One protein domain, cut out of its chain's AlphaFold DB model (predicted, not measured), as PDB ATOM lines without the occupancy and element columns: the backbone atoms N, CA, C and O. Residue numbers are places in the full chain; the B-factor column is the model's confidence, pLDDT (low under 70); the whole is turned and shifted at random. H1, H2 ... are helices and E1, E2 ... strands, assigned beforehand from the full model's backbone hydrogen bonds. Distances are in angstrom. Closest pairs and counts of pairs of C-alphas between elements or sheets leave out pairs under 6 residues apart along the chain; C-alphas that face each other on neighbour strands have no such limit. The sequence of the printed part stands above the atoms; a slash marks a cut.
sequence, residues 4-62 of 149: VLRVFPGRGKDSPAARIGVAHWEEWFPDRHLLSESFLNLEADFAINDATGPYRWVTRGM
ATOM      1  N   VAL A   4     -25.802  59.640  26.515       36.97
ATOM      2  CA  VAL A   4     -25.426  60.349  25.274       36.97
ATOM      3  C   VAL A   4     -24.044  61.009  25.385       36.97
ATOM      4  O   VAL A   4     -23.229  60.872  24.478       36.97
ATOM      5  N   LEU A   5     -23.725  61.618  26.535       38.34
ATOM      6  CA  LEU A   5     -22.409  62.219  26.814       38.34
ATOM      7  C   LEU A   5     -21.277  61.182  26.933       38.34
ATOM      8  O   LEU A   5     -20.105  61.523  26.800       38.34
ATOM      9  N   ARG A   6     -21.623  59.914  27.189       44.31
ATOM     10  CA  ARG A   6     -20.680  58.794  27.317       44.31
ATOM     11  C   ARG A   6     -20.396  58.111  25.975       44.31
ATOM     12  O   ARG A   6     -19.307  57.581  25.794       44.31
ATOM     13  N   VAL A   7     -21.375  58.119  25.065       37.44
ATOM     14  CA  VAL A   7     -21.299  57.505  23.724       37.44
ATOM     15  C   VAL A   7     -20.641  58.442  22.708       37.44
ATOM     16  O   VAL A   7     -19.925  57.976  21.829       37.44
ATOM     17  N   PHE A   8     -20.798  59.757  22.877       40.00
ATOM     18  CA  PHE A   8     -20.073  60.769  22.111       40.00
ATOM     19  C   PHE A   8     -19.186  61.594  23.050       40.00
ATOM     20  O   PHE A   8     -19.525  62.742  23.351       40.00
ATOM     21  N   PRO A   9     -18.053  61.052  23.546       40.12
ATOM     22  CA  PRO A   9     -17.093  61.828  24.316       40.12
ATOM     23  C   PRO A   9     -16.332  62.744  23.348       40.12
ATOM     24  O   PRO A   9     -15.156  62.545  23.053       40.12
ATOM     25  N   GLY A  10     -17.025  63.736  22.794       35.75
ATOM     26  CA  GLY A  10     -16.445  64.765  21.950       35.75
ATOM     27  C   GLY A  10     -15.558  65.666  22.799       35.75
ATOM     28  O   GLY A  10     -16.002  66.718  23.246       35.75
ATOM     29  N   ARG A  11     -14.319  65.224  23.033       42.00
ATOM     30  CA  ARG A  11     -13.149  66.074  23.310       42.00
ATOM     31  C   ARG A  11     -12.445  66.490  22.007       42.00
ATOM     32  O   ARG A  11     -11.283  66.874  22.021       42.00
ATOM     33  N   GLY A  12     -13.110  66.343  20.859       45.97
ATOM     34  CA  GLY A  12     -12.681  67.022  19.640       45.97
ATOM     35  C   GLY A  12     -12.896  68.528  19.793       45.97
ATOM     36  O   GLY A  12     -13.691  68.937  20.636       45.97
ATOM     37  N   LYS A  13     -12.238  69.333  18.950       46.09
ATOM     38  CA  LYS A  13     -12.329  70.810  18.916       46.09
ATOM     39  C   LYS A  13     -13.760  71.388  18.861       46.09
ATOM     40  O   LYS A  13     -13.917  72.595  18.949       46.09
ATOM     41  N   ASP A  14     -14.780  70.549  18.704       49.75
ATOM     42  CA  ASP A  14     -16.184  70.922  18.593       49.75
ATOM     43  C   ASP A  14     -17.063  69.916  19.368       49.75
ATOM     44  O   ASP A  14     -17.593  68.940  18.827       49.75
ATOM     45  N   SER A  15     -17.122  70.083  20.692       55.62
ATOM     46  CA  SER A  15     -17.938  69.246  21.579       55.62
ATOM     47  C   SER A  15     -19.427  69.562  21.387       55.62
ATOM     48  O   SER A  15     -19.776  70.738  21.359       55.62
ATOM     49  N   PRO A  16     -20.351  68.580  21.370       58.72
ATOM     50  CA  PRO A  16     -21.788  68.870  21.337       58.72
ATOM     51  C   PRO A  16     -22.251  69.800  22.468       58.72
ATOM     52  O   PRO A  16     -23.153  70.606  22.272       58.72
ATOM     53  N   ALA A  17     -21.598  69.731  23.634       60.66
ATOM     54  CA  ALA A  17     -21.862  70.633  24.755       60.66
ATOM     55  C   ALA A  17     -21.431  72.086  24.483       60.66
ATOM     56  O   ALA A  17     -22.006  72.999  25.058       60.66
ATOM     57  N   ALA A  18     -20.463  72.314  23.590       63.62
ATOM     58  CA  ALA A  18     -20.055  73.652  23.162       63.62
ATOM     59  C   ALA A  18     -21.071  74.302  22.201       63.62
ATOM     60  O   ALA A  18     -20.990  75.498  21.949       63.62
ATOM     61  N   ARG A  19     -22.037  73.528  21.681       66.25
ATOM     62  CA  ARG A  19     -23.088  73.993  20.757       66.25
ATOM     63  C   ARG A  19     -24.426  74.279  21.442       66.25
ATOM     64  O   ARG A  19     -25.372  74.688  20.778       66.25
ATOM     65  N   ILE A  20     -24.526  74.012  22.744       73.44
ATOM     66  CA  ILE A  20     -25.740  74.225  23.533       73.44
ATOM     67  C   ILE A  20     -25.437  75.342  24.526       73.44
ATOM     68  O   ILE A  20     -24.650  75.145  25.449       73.44
ATOM     69  N   GLY A  21     -26.058  76.499  24.310       84.38
ATOM     70  CA  GLY A  21     -26.068  77.592  25.276       84.38
ATOM     71  C   GLY A  21     -27.154  77.363  26.322       84.38
ATOM     72  O   GLY A  21     -28.233  76.857  25.999       84.38
ATOM     73  N   VAL A  22     -26.868  77.715  27.570       87.69
ATOM     74  CA  VAL A  22     -27.839  77.709  28.670       87.69
ATOM     75  C   VAL A  22     -27.997  79.139  29.168       87.69
ATOM     76  O   VAL A  22     -27.002  79.804  29.412       87.69
ATOM     77  N   ALA A  23     -29.229  79.607  29.322       91.38
ATOM     78  CA  ALA A  23     -29.525  80.895  29.941       91.38
ATOM     79  C   ALA A  23     -30.557  80.683  31.046       91.38
ATOM     80  O   ALA A  23     -31.459  79.844  30.901       91.38
ATOM     81  N   HIS A  24     -30.434  81.418  32.150       90.88
ATOM     82  CA  HIS A  24     -31.453  81.380  33.185       90.88
ATOM     83  C   HIS A  24     -32.631  82.275  32.788       90.88
ATOM     84  O   HIS A  24     -32.455  83.392  32.310       90.88
ATOM     85  N   TRP A  25     -33.866  81.811  33.002       90.25
ATOM     86  CA  TRP A  25     -35.053  82.574  32.590       90.25
ATOM     87  C   TRP A  25     -35.112  83.962  33.243       90.25
ATOM     88  O   TRP A  25     -35.451  84.941  32.587       90.25
ATOM     89  N   GLU A  26     -34.730  84.051  34.516       93.88
ATOM     90  CA  GLU A  26     -34.714  85.308  35.277       93.88
ATOM     91  C   GLU A  26     -33.599  86.268  34.827       93.88
ATOM     92  O   GLU A  26     -33.702  87.467  35.065       93.88
ATOM     93  N   GLU A  27     -32.558  85.783  34.141       91.06
ATOM     94  CA  GLU A  27     -31.536  86.656  33.541       91.06
ATOM     95  C   GLU A  27     -32.086  87.376  32.312       91.06
ATOM     96  O   GLU A  27     -31.753  88.533  32.073       91.06
ATOM     97  N   TRP A  28     -32.952  86.718  31.537       93.62
ATOM     98  CA  TRP A  28     -33.607  87.308  30.365       93.62
ATOM     99  C   TRP A  28     -34.845  88.132  30.732       93.62
ATOM    100  O   TRP A  28     -35.099  89.180  30.137       93.62
ATOM    101  N   PHE A  29     -35.600  87.677  31.731       96.06
ATOM    102  CA  PHE A  29     -36.873  88.256  32.152       96.06
ATOM    103  C   PHE A  29     -36.894  88.429  33.678       96.06
ATOM    104  O   PHE A  29     -37.493  87.610  34.382       96.06
ATOM    105  N   PRO A  30     -36.237  89.475  34.208       94.00
ATOM    106  CA  PRO A  30     -36.039  89.632  35.650       94.00
ATOM    107  C   PRO A  30     -37.327  89.942  36.422       94.00
ATOM    108  O   PRO A  30     -37.407  89.671  37.615       94.00
ATOM    109  N   ASP A  31     -38.341  90.507  35.759       95.50
ATOM    110  CA  ASP A  31     -39.655  90.761  36.353       95.50
ATOM    111  C   ASP A  31     -40.743  90.807  35.267       95.50
ATOM    112  O   ASP A  31     -40.481  90.766  34.059       95.50
ATOM    113  N   ARG A  32     -42.003  90.914  35.687       93.56
ATOM    114  CA  ARG A  32     -43.159  91.032  34.810       93.56
ATOM    115  C   ARG A  32     -43.018  92.244  33.890       93.56
ATOM    116  O   ARG A  32     -42.928  93.382  34.335       93.56
ATOM    117  N   HIS A  33     -43.110  91.970  32.589       93.69
ATOM    118  CA  HIS A  33     -42.993  92.963  31.515       93.69
ATOM    119  C   HIS A  33     -41.622  93.651  31.439       93.69
ATOM    120  O   HIS A  33     -41.499  94.667  30.756       93.69
ATOM    121  N   LEU A  34     -40.599  93.098  32.098       92.50
ATOM    122  CA  LEU A  34     -39.218  93.530  31.939       92.50
ATOM    123  C   LEU A  34     -38.446  92.536  31.075       92.50
ATOM    124  O   LEU A  34     -38.689  91.330  31.098       92.50
ATOM    125  N   LEU A  35     -37.506  93.084  30.316       94.75
ATOM    126  CA  LEU A  35     -36.607  92.369  29.426       94.75
ATOM    127  C   LEU A  35     -35.196  92.880  29.684       94.75
ATOM    128  O   LEU A  35     -35.002  94.095  29.754       94.75
ATOM    129  N   SER A  36     -34.228  91.981  29.824       93.38
ATOM    130  CA  SER A  36     -32.824  92.376  29.927       93.38
ATOM    131  C   SER A  36     -32.179  92.550  28.552       93.38
ATOM    132  O   SER A  36     -32.653  92.038  27.534       93.38
ATOM    133  N   GLU A  37     -31.053  93.256  28.523       89.31
ATOM    134  CA  GLU A  37     -30.225  93.389  27.322       89.31
ATOM    135  C   GLU A  37     -29.639  92.037  26.876       89.31
ATOM    136  O   GLU A  37     -29.552  91.762  25.680       89.31
ATOM    137  N   SER A  38     -29.365  91.137  27.827       89.62
ATOM    138  CA  SER A  38     -28.916  89.768  27.564       89.62
ATOM    139  C   SER A  38     -29.896  88.982  26.690       89.62
ATOM    140  O   SER A  38     -29.466  88.207  25.840       89.62
ATOM    141  N   PHE A  39     -31.208  89.213  26.810       90.44
ATOM    142  CA  PHE A  39     -32.172  88.612  25.884       90.44
ATOM    143  C   PHE A  39     -32.030  89.166  24.459       90.44
ATOM    144  O   PHE A  39     -32.110  88.408  23.494       90.44
ATOM    145  N   LEU A  40     -31.807  90.475  24.305       86.50
ATOM    146  CA  LEU A  40     -31.682  91.108  22.986       86.50
ATOM    147  C   LEU A  40     -30.458  90.594  22.222       86.50
ATOM    148  O   LEU A  40     -30.535  90.384  21.014       86.50
ATOM    149  N   ASN A  41     -29.364  90.333  22.935       86.44
ATOM    150  CA  ASN A  41     -28.134  89.773  22.372       86.44
ATOM    151  C   ASN A  41     -28.141  88.233  22.298       86.44
ATOM    152  O   ASN A  41     -27.183  87.634  21.794       86.44
ATOM    153  N   LEU A  42     -29.215  87.590  22.782       89.00
ATOM    154  CA  LEU A  42     -29.309  86.144  22.997       89.00
ATOM    155  C   LEU A  42     -28.073  85.606  23.733       89.00
ATOM    156  O   LEU A  42     -27.423  84.662  23.283       89.00
ATOM    157  N   GLU A  43     -27.711  86.253  24.837       91.62
ATOM    158  CA  GLU A  43     -26.612  85.835  25.702       91.62
ATOM    159  C   GLU A  43     -26.956  84.539  26.430       91.62
ATOM    160  O   GLU A  43     -28.024  84.401  27.031       91.62
ATOM    161  N   ALA A  44     -26.028  83.590  26.363       90.44
ATOM    162  CA  ALA A  44     -26.109  82.311  27.044       90.44
ATOM    163  C   ALA A  44     -24.713  81.848  27.479       90.44
ATOM    164  O   ALA A  44     -23.692  82.238  26.904       90.44
ATOM    165  N   ASP A  45     -24.671  80.973  28.474       89.62
ATOM    166  CA  ASP A  45     -23.456  80.322  28.934       89.62
ATOM    167  C   ASP A  45     -23.162  79.073  28.107       89.62
ATOM    168  O   ASP A  45     -24.001  78.178  27.955       89.62
ATOM    169  N   PHE A  46     -21.930  78.980  27.610       85.44
ATOM    170  CA  PHE A  46     -21.457  77.853  26.816       85.44
ATOM    171  C   PHE A  46     -20.267  77.158  27.476       85.44
ATOM    172  O   PHE A  46     -19.356  77.797  28.003       85.44
ATOM    173  N   ALA A  47     -20.214  75.829  27.366       84.06
ATOM    174  CA  ALA A  47     -19.098  75.011  27.847       84.06
ATOM    175  C   ALA A  47     -17.960  74.912  26.804       84.06
ATOM    176  O   ALA A  47     -17.599  73.814  26.368       84.06
ATOM    177  N   ILE A  48     -17.445  76.066  26.365       73.81
ATOM    178  CA  ILE A  48     -16.556  76.219  25.193       73.81
ATOM    179  C   ILE A  48     -15.059  76.185  25.498       73.81
ATOM    180  O   ILE A  48     -14.259  76.111  24.568       73.81
ATOM    181  N   ASN A  49     -14.659  76.269  26.765       71.38
ATOM    182  CA  ASN A  49     -13.250  76.256  27.141       71.38
ATOM    183  C   ASN A  49     -12.839  74.887  27.731       71.38
ATOM    184  O   ASN A  49     -13.680  74.052  28.083       71.38
ATOM    185  N   ASP A  50     -11.528  74.665  27.841       75.00
ATOM    186  CA  ASP A  50     -10.951  73.427  28.387       75.00
ATOM    187  C   ASP A  50     -10.885  73.415  29.927       75.00
ATOM    188  O   ASP A  50     -10.320  72.495  30.528       75.00
ATOM    189  N   ALA A  51     -11.449  74.430  30.595       79.50
ATOM    190  CA  ALA A  51     -11.467  74.490  32.048       79.50
ATOM    191  C   ALA A  51     -12.451  73.465  32.636       79.50
ATOM    192  O   ALA A  51     -13.337  72.921  31.972       79.50
ATOM    193  N   THR A  52     -12.284  73.171  33.925       78.00
ATOM    194  CA  THR A  52     -13.117  72.201  34.644       78.00
ATOM    195  C   THR A  52     -14.034  72.896  35.646       78.00
ATOM    196  O   THR A  52     -13.738  73.987  36.134       78.00
ATOM    197  N   GLY A  53     -15.167  72.259  35.960       78.75
ATOM    198  CA  GLY A  53     -16.122  72.786  36.936       78.75
ATOM    199  C   GLY A  53     -16.809  74.082  36.471       78.75
ATOM    200  O   GLY A  53     -17.088  74.213  35.279       78.75
ATOM    201  N   PRO A  54     -17.099  75.029  37.384       79.38
ATOM    202  CA  PRO A  54     -17.773  76.292  37.060       79.38
ATOM    203  C   PRO A  54     -17.026  77.138  36.027       79.38
ATOM    204  O   PRO A  54     -17.646  77.728  35.154       79.38
ATOM    205  N   TYR A  55     -15.690  77.113  36.055       81.19
ATOM    206  CA  TYR A  55     -14.839  77.857  35.120       81.19
ATOM    207  C   TYR A  55     -14.970  77.395  33.668       81.19
ATOM    208  O   TYR A  55     -14.444  78.049  32.770       81.19
ATOM    209  N   ARG A  56     -15.648  76.263  33.437       82.50
ATOM    210  CA  ARG A  56     -15.910  75.744  32.098       82.50
ATOM    211  C   ARG A  56     -16.882  76.608  31.290       82.50
ATOM    212  O   ARG A  56     -16.868  76.569  30.059       82.50
ATOM    213  N   TRP A  57     -17.749  77.334  31.986       85.00
ATOM    214  CA  TRP A  57     -18.844  78.089  31.395       85.00
ATOM    215  C   TRP A  57     -18.412  79.522  31.113       85.00
ATOM    216  O   TRP A  57     -17.800  80.174  31.957       85.00
ATOM    217  N   VAL A  58     -18.698  79.981  29.900       86.94
ATOM    218  CA  VAL A  58     -18.392  81.336  29.444       86.94
ATOM    219  C   VAL A  58     -19.633  81.909  28.781       86.94
ATOM    220  O   VAL A  58     -20.160  81.299  27.847       86.94
ATOM    221  N   THR A  59     -20.052  83.085  29.233       88.62
ATOM    222  CA  THR A  59     -21.161  83.837  28.648       88.62
ATOM    223  C   THR A  59     -20.768  84.379  27.276       88.62
ATOM    224  O   THR A  59     -19.691  84.960  27.110       88.62
ATOM    225  N   ARG A  60     -21.630  84.177  26.278       85.75
ATOM    226  CA  ARG A  60     -21.501  84.742  24.929       85.75
ATOM    227  C   ARG A  60     -22.866  85.090  24.353       85.75
ATOM    228  O   ARG A  60     -23.819  84.342  24.559       85.75
ATOM    229  N   GLY A  61     -22.936  86.167  23.575       85.25
ATOM    230  CA  GLY A  61     -24.098  86.466  22.740       85.25
ATOM    231  C   GLY A  61     -24.138  85.563  21.512       85.25
ATOM    232  O   GLY A  61     -23.122  85.336  20.856       85.25
ATOM    233  N   MET A  62     -25.314  85.027  21.183       77.44
ATOM    234  CA  MET A  62     -25.504  84.268  19.938       77.44
ATOM    235  C   MET A  62     -25.639  85.181  18.716       77.44
ATOM    236  O   MET A  62     -25.446  84.725  17.589       77.44
TER     237      MET A  62
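What this domain is: This is residues 4 to 62 of the 149 residues of an uncharacterized protein of Arthrobacter sp. PAMC25564 (UniProt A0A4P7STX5). A small two-stranded antiparallel ladder, E1 beside E2, sits near the middle of a long, loosely wound chain; at one end of the length the short helices H3 and H4 touch, with a loop through His 33 reaching beyond them, and at the other end a tail with H1 reaches away. H2 comes near E1 where E1 ends, the link of residues 20 to 24 runs past E1 on its way to H3, and H5 sits in the loop that joins E1 to E2. The printed part has 59 residues with five named helices and two named strands, in the order H1, H2, H3, H4, E1, H5, E2; the sheet's order is E1 - E2, antiparallel. The class is mixed, helices and strands, with under half of the printed residues in named elements. The whole is loose, with a radius of gyration of the C-alphas of 13.8 A, and its C-alphas span 42 by 20 by 19 A.

Where its parts are: Begin at the sheet: find C-alpha 43 at (-26.612, 85.835, 25.702), where E1, residues 43 to 46, starts, and follow it 9.6 A to C-alpha 46 at (-21.457, 77.853, 26.816). E2, residues 58 to 61, runs 10.2 A from Val 58 to Gly 61, whose C-alpha is at (-24.098, 86.466, 22.740). Between the two strands along the chain look for H5, residues 53 to 56. Before E1 come H4, residues 37 to 40, and H3, residues 25 to 28. Earlier still are H2, residues 16 to 19, and H1, residues 4 to 7; H1 starts at C-alpha 4, (-25.426, 60.349, 25.274). Each of the five helices has 4 residues, from 5.1 A first to last C-alpha in H4 to 5.7 A in H5.

How they stand to each other: Look first at E1 and E2, antiparallel neighbours with 144 degrees between their N-to-C directions. The C-alphas of Glu 43 and Gly 61 face each other at 3.9 A, and those of Phe 46 and Val 58 at 5.3 A. Across the pair you will find N 44 and O 60 within hydrogen-bond range at 2.9 A, and N 58 and O 46 at 3.0 A. From E1 move to H2: their closest C-alphas are those of Ala 18 and Phe 46, 5.7 A apart. The closest C-alphas of E1 and H5 are those of Phe 46 and Arg 56, 7.9 A apart. Near E2 is H4, and their closest C-alphas, those of Ser 38 and Gly 61, are 7.6 A apart. H4 touches H3, with the closest C-alphas at Trp 28 and Phe 39, 4.9 A. H1 touches no helix, and it is apart from E1 and E2. H3 and H5 are apart, and so are H2 and H3. The five helices are too short for any pair of O of residue i and N of residue i+4; in each, its one pair of O i and N i+3 is within range.

The domain as a whole: The two C-alphas farthest apart are those of Val 7 and His 33, 42.3 A, while the first and last printed C-alphas, Val 4 and Met 62, are 24.5 A apart. E1's centre is 3.0 A from the mean of the C-alphas, the nearest of the elements, and H1's is 19.1 A from it, the farthest. The printed part has no cut. No link is long; those from H2 to H3, H4 to E1 and H5 to E2 are tight, and those from H1 to H2, H3 to H4 and E1 to H5 are short. In the B-factor column the mean pLDDT of the printed part is 76.1; look at residues 4 to 19 for the low values, under 70, with a mean of 39 in H1.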